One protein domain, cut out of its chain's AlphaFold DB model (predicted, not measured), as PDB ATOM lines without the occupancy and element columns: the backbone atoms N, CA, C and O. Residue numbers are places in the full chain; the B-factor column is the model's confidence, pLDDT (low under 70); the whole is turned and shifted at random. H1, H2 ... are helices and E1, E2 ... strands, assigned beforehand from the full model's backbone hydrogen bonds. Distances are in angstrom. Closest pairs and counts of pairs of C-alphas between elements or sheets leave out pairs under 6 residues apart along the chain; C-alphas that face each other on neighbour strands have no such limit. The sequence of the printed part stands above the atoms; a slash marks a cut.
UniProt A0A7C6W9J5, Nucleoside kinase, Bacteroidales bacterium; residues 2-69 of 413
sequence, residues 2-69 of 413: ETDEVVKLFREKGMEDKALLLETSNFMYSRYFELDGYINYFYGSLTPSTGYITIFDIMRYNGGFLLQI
ATOM      1  N   GLU A   2     115.061 118.953  88.898       95.62
ATOM      2  CA  GLU A   2     113.948 117.997  88.858       95.62
ATOM      3  C   GLU A   2     112.928 118.395  89.924       95.62
ATOM      4  O   GLU A   2     113.299 118.914  90.982       95.62
ATOM      5  N   THR A   3     111.639 118.262  89.615       95.56
ATOM      6  CA  THR A   3     110.594 118.729  90.533       95.56
ATOM      7  C   THR A   3     110.705 118.051  91.894       95.56
ATOM      8  O   THR A   3     110.617 118.750  92.898       95.56
ATOM      9  N   ASP A   4     111.024 116.759  91.944       95.81
ATOM     10  CA  ASP A   4     111.176 115.997  93.190       95.81
ATOM     11  C   ASP A   4     112.272 116.569  94.107       95.81
ATOM     12  O   ASP A   4     112.098 116.653  95.325       95.81
ATOM     13  N   GLU A   5     113.380 117.052  93.532       96.31
ATOM     14  CA  GLU A   5     114.438 117.731  94.293       96.31
ATOM     15  C   GLU A   5     113.946 119.052  94.895       96.31
ATOM     16  O   GLU A   5     114.276 119.386  96.034       96.31
ATOM     17  N   VAL A   6     113.159 119.820  94.132       95.88
ATOM     18  CA  VAL A   6     112.593 121.101  94.587       95.88
ATOM     19  C   VAL A   6     111.533 120.873  95.665       95.88
ATOM     20  O   VAL A   6     111.510 121.597  96.659       95.88
ATOM     21  N   VAL A   7     110.694 119.848  95.504       96.62
ATOM     22  CA  VAL A   7     109.693 119.430  96.495       96.62
ATOM     23  C   VAL A   7     110.379 119.071  97.810       96.62
ATOM     24  O   VAL A   7     110.018 119.613  98.854       96.62
ATOM     25  N   LYS A   8     111.418 118.224  97.771       96.94
ATOM     26  CA  LYS A   8     112.193 117.858  98.966       96.94
ATOM     27  C   LYS A   8     112.795 119.086  99.653       96.94
ATOM     28  O   LYS A   8     112.658 119.229 100.865       96.94
ATOM     29  N   LEU A   9     113.389 119.993  98.877       96.06
ATOM     30  CA  LEU A   9     113.961 121.239  99.386       96.06
ATOM     31  C   LEU A   9     112.915 122.105 100.115       96.06
ATOM     32  O   LEU A   9     113.194 122.618 101.198       96.06
ATOM     33  N   PHE A  10     111.712 122.267  99.554       96.12
ATOM     34  CA  PHE A  10     110.646 123.029 100.213       96.12
ATOM     35  C   PHE A  10     110.143 122.350 101.492       96.12
ATOM     36  O   PHE A  10     109.967 123.035 102.502       96.12
ATOM     37  N   ARG A  11     110.003 121.017 101.501       96.38
ATOM     38  CA  ARG A  11     109.636 120.260 102.713       96.38
ATOM     39  C   ARG A  11     110.669 120.401 103.827       96.38
ATOM     40  O   ARG A  11     110.297 120.641 104.972       96.38
ATOM     41  N   GLU A  12     111.960 120.349 103.500       96.12
ATOM     42  CA  GLU A  12     113.053 120.575 104.464       96.12
ATOM     43  C   GLU A  12     113.016 121.982 105.091       96.12
ATOM     44  O   GLU A  12     113.506 122.179 106.204       96.12
ATOM     45  N   LYS A  13     112.414 122.960 104.404       94.19
ATOM     46  CA  LYS A  13     112.195 124.328 104.902       94.19
ATOM     47  C   LYS A  13     110.808 124.549 105.519       94.19
ATOM     48  O   LYS A  13     110.495 125.683 105.874       94.19
ATOM     49  N   GLY A  14     109.988 123.505 105.655       94.81
ATOM     50  CA  GLY A  14     108.636 123.592 106.219       94.81
ATOM     51  C   GLY A  14     107.605 124.271 105.306       94.81
ATOM     52  O   GLY A  14     106.569 124.718 105.788       94.81
ATOM     53  N   MET A  15     107.877 124.368 104.002       94.94
ATOM     54  CA  MET A  15     106.997 124.988 103.003       94.94
ATOM     55  C   MET A  15     106.121 123.931 102.304       94.94
ATOM     56  O   MET A  15     106.257 123.692 101.100       94.94
ATOM     57  N   GLU A  16     105.260 123.251 103.070       95.31
ATOM     58  CA  GLU A  16     104.454 122.124 102.560       95.31
ATOM     59  C   GLU A  16     103.447 122.549 101.481       95.31
ATOM     60  O   GLU A  16     103.235 121.805 100.531       95.31
ATOM     61  N   ASP A  17     102.897 123.765 101.560       93.50
ATOM     62  CA  ASP A  17     101.984 124.337 100.556       93.50
ATOM     63  C   ASP A  17     102.599 124.320  99.146       93.50
ATOM     64  O   ASP A  17     101.986 123.870  98.175       93.50
ATOM     65  N   LYS A  18     103.861 124.748  99.037       94.06
ATOM     66  CA  LYS A  18     104.610 124.782  97.769       94.06
ATOM     67  C   LYS A  18     105.029 123.398  97.319       94.06
ATOM     68  O   LYS A  18     104.950 123.090  96.129       94.06
ATOM     69  N   ALA A  19     105.498 122.584  98.262       95.81
ATOM     70  CA  ALA A  19     105.894 121.213  97.988       95.81
ATOM     71  C   ALA A  19     104.721 120.422  97.399       95.81
ATOM     72  O   ALA A  19     104.860 119.845  96.321       95.81
ATOM     73  N   LEU A  20     103.556 120.479  98.049       96.00
ATOM     74  CA  LEU A  20     102.356 119.774  97.620       96.00
ATOM     75  C   LEU A  20     101.835 120.284  96.273       96.00
ATOM     76  O   LEU A  20     101.453 119.485  95.413       96.00
ATOM     77  N   LEU A  21     101.844 121.600  96.042       95.25
ATOM     78  CA  LEU A  21     101.451 122.124  94.737       95.25
ATOM     79  C   LEU A  21     102.340 121.562  93.623       95.25
ATOM     80  O   LEU A  21     101.824 121.055  92.627       95.25
ATOM     81  N   LEU A  22     103.666 121.632  93.773       94.69
ATOM     82  CA  LEU A  22     104.597 121.165  92.742       94.69
ATOM     83  C   LEU A  22     104.527 119.650  92.535       94.69
ATOM     84  O   LEU A  22     104.485 119.204  91.388       94.69
ATOM     85  N   GLU A  23     104.439 118.885  93.625       95.31
ATOM     86  CA  GLU A  23     104.246 117.429  93.611       95.31
ATOM     87  C   GLU A  23     102.995 117.039  92.815       95.31
ATOM     88  O   GLU A  23     103.002 116.086  92.038       95.31
ATOM     89  N   THR A  24     101.924 117.824  92.936       95.44
ATOM     90  CA  THR A  24     100.649 117.531  92.274       95.44
ATOM     91  C   THR A  24     100.481 118.160  90.883       95.44
ATOM     92  O   THR A  24      99.516 117.827  90.189       95.44
ATOM     93  N   SER A  25     101.418 119.014  90.442       89.38
ATOM     94  CA  SER A  25     101.369 119.753  89.163       89.38
ATOM     95  C   SER A  25     101.852 118.952  87.938       89.38
ATOM     96  O   SER A  25     101.752 119.427  86.808       89.38
ATOM     97  N   ASN A  26     102.373 117.732  88.124       87.69
ATOM     98  CA  ASN A  26     102.941 116.866  87.069       87.69
ATOM     99  C   ASN A  26     104.100 117.496  86.263       87.69
ATOM    100  O   ASN A  26     104.357 117.104  85.121       87.69
ATOM    101  N   PHE A  27     104.805 118.488  86.810       91.81
ATOM    102  CA  PHE A  27     105.961 119.076  86.136       91.81
ATOM    103  C   PHE A  27     107.188 118.183  86.292       91.81
ATOM    104  O   PHE A  27     107.535 117.810  87.404       91.81
ATOM    105  N   MET A  28     107.919 117.935  85.204       92.94
ATOM    106  CA  MET A  28     109.209 117.227  85.274       92.94
ATOM    107  C   MET A  28     110.300 118.087  85.924       92.94
ATOM    108  O   MET A  28     111.137 117.599  86.678       92.94
ATOM    109  N   TYR A  29     110.281 119.390  85.637       93.50
ATOM    110  CA  TYR A  29     111.264 120.341  86.139       93.50
ATOM    111  C   TYR A  29     110.582 121.558  86.734       93.50
ATOM    112  O   TYR A  29     109.692 122.153  86.123       93.50
ATOM    113  N   SER A  30     111.101 121.984  87.880       92.50
ATOM    114  CA  SER A  30     110.651 123.178  88.581       92.50
ATOM    115  C   SER A  30     111.808 124.150  88.807       92.50
ATOM    116  O   SER A  30     112.992 123.787  88.866       92.50
ATOM    117  N   ARG A  31     111.453 125.433  88.875       90.25
ATOM    118  CA  ARG A  31     112.357 126.548  89.170       90.25
ATOM    119  C   ARG A  31     111.999 127.097  90.541       90.25
ATOM    120  O   ARG A  31     110.823 127.180  90.844       90.25
ATOM    121  N   TYR A  32     112.986 127.489  91.325       92.06
ATOM    122  CA  TYR A  32     112.793 128.268  92.544       92.06
ATOM    123  C   TYR A  32     113.763 129.446  92.506       92.06
ATOM    124  O   TYR A  32     114.717 129.448  91.722       92.06
ATOM    125  N   PHE A  33     113.486 130.447  93.323       91.31
ATOM    126  CA  PHE A  33     114.293 131.643  93.474       91.31
ATOM    127  C   PHE A  33     114.885 131.660  94.875       91.31
ATOM    128  O   PHE A  33     114.287 131.121  95.804       91.31
ATOM    129  N   GLU A  34     116.051 132.274  95.011       90.38
ATOM    130  CA  GLU A  34     116.733 132.449  96.285       90.38
ATOM    131  C   GLU A  34     117.166 133.907  96.412       90.38
ATOM    132  O   GLU A  34     117.720 134.475  95.468       90.38
ATOM    133  N   LEU A  35     116.892 134.505  97.567       89.56
ATOM    134  CA  LEU A  35     117.339 135.840  97.944       89.56
ATOM    135  C   LEU A  35     117.844 135.768  99.385       89.56
ATOM    136  O   LEU A  35     117.079 135.410 100.275       89.56
ATOM    137  N   ASP A  36     119.125 136.062  99.606       90.25
ATOM    138  CA  ASP A  36     119.770 136.035 100.927       90.25
ATOM    139  C   ASP A  36     119.486 134.751 101.740       90.25
ATOM    140  O   ASP A  36     119.194 134.784 102.935       90.25
ATOM    141  N   GLY A  37     119.542 133.588 101.078       88.69
ATOM    142  CA  GLY A  37     119.292 132.275 101.688       88.69
ATOM    143  C   GLY A  37     117.814 131.936 101.921       88.69
ATOM    144  O   GLY A  37     117.494 130.815 102.329       88.69
ATOM    145  N   TYR A  38     116.897 132.865 101.638       90.19
ATOM    146  CA  TYR A  38     115.464 132.606 101.601       90.19
ATOM    147  C   TYR A  38     115.064 132.092 100.219       90.19
ATOM    148  O   TYR A  38     115.222 132.783  99.212       90.19
ATOM    149  N   ILE A  39     114.532 130.871 100.172       91.44
ATOM    150  CA  ILE A  39     114.051 130.248  98.938       91.44
ATOM    151  C   ILE A  39     112.543 130.429  98.788       91.44
ATOM    152  O   ILE A  39     111.805 130.349  99.767       91.44
ATOM    153  N   ASN A  40     112.065 130.631  97.563       90.50
ATOM    154  CA  ASN A  40     110.631 130.682  97.283       90.50
ATOM    155  C   ASN A  40     110.315 130.320  95.818       90.50
ATOM    156  O   ASN A  40     111.188 130.321  94.947       90.50
ATOM    157  N   TYR A  41     109.053 130.003  95.545       87.75
ATOM    158  CA  TYR A  41     108.499 129.799  94.214       87.75
ATOM    159  C   TYR A  41     107.579 130.967  93.847       87.75
ATOM    160  O   TYR A  41     106.651 131.294  94.583       87.75
ATOM    161  N   PHE A  42     107.803 131.563  92.675       85.38
ATOM    162  CA  PHE A  42     106.958 132.632  92.146       85.38
ATOM    163  C   PHE A  42     106.437 132.261  90.757       85.38
ATOM    164  O   PHE A  42     107.176 131.794  89.886       85.38
ATOM    165  N   TYR A  43     105.139 132.471  90.554       78.81
ATOM    166  CA  TYR A  43     104.408 132.024  89.363       78.81
ATOM    167  C   TYR A  43     104.556 133.009  88.194       78.81
ATOM    168  O   TYR A  43     104.479 132.611  87.024       78.81
ATOM    169  N   GLY A  44     104.827 134.277  88.516       79.06
ATOM    170  CA  GLY A  44     105.130 135.358  87.582       79.06
ATOM    171  C   GLY A  44     106.627 135.629  87.417       79.06
ATOM    172  O   GLY A  44     107.482 134.931  87.961       79.06
ATOM    173  N   SER A  45     106.933 136.660  86.637       81.94
ATOM    174  CA  SER A  45     108.293 137.184  86.507       81.94
ATOM    175  C   SER A  45     108.622 138.071  87.706       81.94
ATOM    176  O   SER A  45     107.811 138.911  88.087       81.94
ATOM    177  N   LEU A  46     109.813 137.901  88.276       86.50
ATOM    178  CA  LEU A  46     110.339 138.788  89.314       86.50
ATOM    179  C   LEU A  46     111.102 139.963  88.701       86.50
ATOM    180  O   LEU A  46     111.632 139.859  87.591       86.50
ATOM    181  N   THR A  47     111.197 141.063  89.448       88.81
ATOM    182  CA  THR A  47     112.139 142.141  89.133       88.81
ATOM    183  C   THR A  47     113.586 141.660  89.324       88.81
ATOM    184  O   THR A  47     113.832 140.768  90.138       88.81
ATOM    185  N   PRO A  48     114.574 142.245  88.616       89.12
ATOM    186  CA  PRO A  48     115.975 141.835  88.745       89.12
ATOM    187  C   PRO A  48     116.573 142.034  90.146       89.12
ATOM    188  O   PRO A  48     117.529 141.353  90.506       89.12
ATOM    189  N   SER A  49     116.042 142.976  90.930       90.19
ATOM    190  CA  SER A  49     116.398 143.175  92.337       90.19
ATOM    191  C   SER A  49     115.240 143.797  93.124       90.19
ATOM    192  O   SER A  49     114.276 144.303  92.535       90.19
ATOM    193  N   THR A  50     115.348 143.789  94.455       89.00
ATOM    194  CA  THR A  50     114.385 144.431  95.368       89.00
ATOM    195  C   THR A  50     114.355 145.954  95.223       89.00
ATOM    196  O   THR A  50     113.314 146.559  95.445       89.00
ATOM    197  N   GLY A  51     115.446 146.576  94.758       91.56
ATOM    198  CA  GLY A  51     115.535 148.028  94.553       91.56
ATOM    199  C   GLY A  51     114.617 148.590  93.458       91.56
ATOM    200  O   GLY A  51     114.486 149.804  93.349       91.56
ATOM    201  N   TYR A  52     113.969 147.734  92.660       90.81
ATOM    202  CA  TYR A  52     112.961 148.146  91.674       90.81
ATOM    203  C   TYR A  52     111.604 148.487  92.305       90.81
ATOM    204  O   TYR A  52     110.783 149.131  91.656       90.81
ATOM    205  N   ILE A  53     111.347 148.040  93.538       88.56
ATOM    206  CA  ILE A  53     110.085 148.270  94.244       88.56
ATOM    207  C   ILE A  53     110.342 149.325  95.320       88.56
ATOM    208  O   ILE A  53     110.852 149.020  96.395       88.56
ATOM    209  N   THR A  54     110.013 150.579  95.017       91.25
ATOM    210  CA  THR A  54     110.310 151.732  95.886       91.25
ATOM    211  C   THR A  54     109.081 152.331  96.562       91.25
ATOM    212  O   THR A  54     109.227 153.117  97.494       91.25
ATOM    213  N   ILE A  55     107.879 151.975  96.105       93.38
ATOM    214  CA  ILE A  55     106.617 152.565  96.555       93.38
ATOM    215  C   ILE A  55     105.694 151.432  97.002       93.38
ATOM    216  O   ILE A  55     105.166 150.685  96.183       93.38
ATOM    217  N   PHE A  56     105.540 151.284  98.312       94.62
ATOM    218  CA  PHE A  56     104.547 150.440  98.973       94.62
ATOM    219  C   PHE A  56     104.426 150.896 100.429       94.62
ATOM    220  O   PHE A  56     105.348 151.514 100.961       94.62
ATOM    221  N   ASP A  57     103.311 150.580 101.075       94.81
ATOM    222  CA  ASP A  57     103.139 150.807 102.512       94.81
ATOM    223  C   ASP A  57     102.341 149.657 103.133       94.81
ATOM    224  O   ASP A  57     101.735 148.843 102.432       94.81
ATOM    225  N   ILE A  58     102.371 149.544 104.455       94.94
ATOM    226  CA  ILE A  58     101.635 148.538 105.207       94.94
ATOM    227  C   ILE A  58     100.896 149.233 106.343       94.94
ATOM    228  O   ILE A  58     101.503 149.785 107.259       94.94
ATOM    229  N   MET A  59      99.572 149.107 106.350       93.94
ATOM    230  CA  MET A  59      98.737 149.641 107.424       93.94
ATOM    231  C   MET A  59      97.991 148.535 108.165       93.94
ATOM    232  O   MET A  59      97.638 147.501 107.599       93.94
ATOM    233  N   ARG A  60      97.715 148.748 109.456       93.31
ATOM    234  CA  ARG A  60      96.844 147.843 110.217       93.31
ATOM    235  C   ARG A  60      95.411 147.990 109.720       93.31
ATOM    236  O   ARG A  60      94.880 149.097 109.698       93.31
ATOM    237  N   TYR A  61      94.771 146.877 109.383       90.88
ATOM    238  CA  TYR A  61      93.390 146.880 108.915       90.88
ATOM    239  C   TYR A  61      92.673 145.594 109.316       90.88
ATOM    240  O   TYR A  61      93.175 144.494 109.099       90.88
ATOM    241  N   ASN A  62      91.497 145.743 109.935       86.62
ATOM    242  CA  ASN A  62      90.606 144.649 110.326       86.62
ATOM    243  C   ASN A  62      91.313 143.496 111.086       86.62
ATOM    244  O   ASN A  62      91.084 142.327 110.814       86.62
ATOM    245  N   GLY A  63      92.220 143.802 112.019       86.00
ATOM    246  CA  GLY A  63      92.948 142.780 112.791       86.00
ATOM    247  C   GLY A  63      94.123 142.109 112.063       86.00
ATOM    248  O   GLY A  63      94.768 141.241 112.642       86.00
ATOM    249  N   GLY A  64      94.432 142.529 110.835       89.25
ATOM    250  CA  GLY A  64      95.626 142.136 110.088       89.25
ATOM    251  C   GLY A  64      96.349 143.347 109.496       89.25
ATOM    252  O   GLY A  64      96.310 144.451 110.051       89.25
ATOM    253  N   PHE A  65      96.995 143.131 108.353       91.44
ATOM    254  CA  PHE A  65      97.719 144.154 107.607       91.44
ATOM    255  C   PHE A  65      97.168 144.274 106.186       91.44
ATOM    256  O   PHE A  65      96.880 143.266 105.543       91.44
ATOM    257  N   LEU A  66      97.043 145.507 105.701       90.81
ATOM    258  CA  LEU A  66      96.742 145.827 104.313       90.81
ATOM    259  C   LEU A  66      98.023 146.328 103.646       90.81
ATOM    260  O   LEU A  66      98.600 147.319 104.096       90.81
ATOM    261  N   LEU A  67      98.450 145.641 102.587       92.19
ATOM    262  CA  LEU A  67      99.529 146.096 101.715       92.19
ATOM    263  C   LEU A  67      98.976 147.158 100.761       92.19
ATOM    264  O   LEU A  67      98.095 146.868  99.950       92.19
ATOM    265  N   GLN A  68      99.504 148.370 100.852       92.62
ATOM    266  CA  GLN A  68      99.222 149.449  99.918       92.62
ATOM    267  C   GLN A  68     100.232 149.391  98.777       92.62
ATOM    268  O   GLN A  68     101.444 149.362  98.994       92.62
ATOM    269  N   ILE A  69      99.708 149.351  97.557       92.50
ATOM    270  CA  ILE A  69     100.481 149.260  96.318       92.50
ATOM    271  C   ILE A  69     100.412 150.592  95.557       92.50
ATOM    272  O   ILE A  69      99.526 151.401  95.844       92.50
TER     273      ILE A  69
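What this domain is: This is residues 2 to 69 of the 413 residues of the protein "Nucleoside kinase" of Bacteroidales bacterium (UniProt A0A7C6W9J5). Three hairpins are strung along the printed part: a helical hairpin of H1 and H2 at one end, a very short strand hairpin of E1 and E2 after it, and a longer strand hairpin of E3 and E4 far off at the other end. Residues 41 to 56, with no named element, make the bridge between the two strand hairpins, and the three parts form no common core. The printed part has 68 residues, with two named helices and four named strands in the order H1, H2, E1, E2, E3, E4. The class is mixed, helices and strands, and there are two antiparallel sheets of two strands each, E1 - E2 and E3 - E4. The whole is loose, with a radius of gyration of the C-alphas of 15.2 A and spans of 39 by 31 by 21 A.

Where its parts are: H1, residues 3 to 12, begins at C-alpha 3, (110.594, 118.729, 90.533), and is 14.3 A long from first to last C-alpha. H2, residues 16 to 24, is 11.9 A long. E1, residues 33 to 35, and E2, residues 38 to 40, are 6.8 A long each; C-alpha 40 stands at (110.631, 130.682, 97.283). E3, residues 57 to 61, is 12.3 A long. E4, residues 64 to 68, is 13.0 A long and ends at C-alpha 68, (99.222, 149.449, 99.918).

How they stand to each other: H1 and H2 form a helical hairpin and touch, the closest C-alphas being those of Val 7 and Ala 19, 4.5 A apart. They run opposite ways at a shallow tilt of 17 degrees. In both helices every O i to N i+4 pair is within hydrogen-bond range. E1 and E2 form a hairpin of antiparallel neighbours, their directions 155 degrees apart, with N 33 and O 40 at 2.8 A and N 38 and O 35 at 2.9 A within hydrogen-bond range. H1 and E2 are apart, but only just, at 8.1 A. H2 and E2 are also only just apart, at 8.4 A. E3 and E4 form the third hairpin, antiparallel at 146 degrees, with N 59 and O 66 at 3.0 A and N 66 and O 59 at 2.8 A within hydrogen-bond range. E3 is apart from H1, H2, E1 and E2, and so is E4.

The domain as a whole: The two C-alphas farthest apart are those of Met 28 and Asn 62, at 41.5 A. The printed part has no cut. The link from E2 to E3, 16 residues, is long; the link from H2 to E1, 8 residues, is short; the other three links are tight. The mean pLDDT of the printed part is 91.8, and no printed residue is under 70.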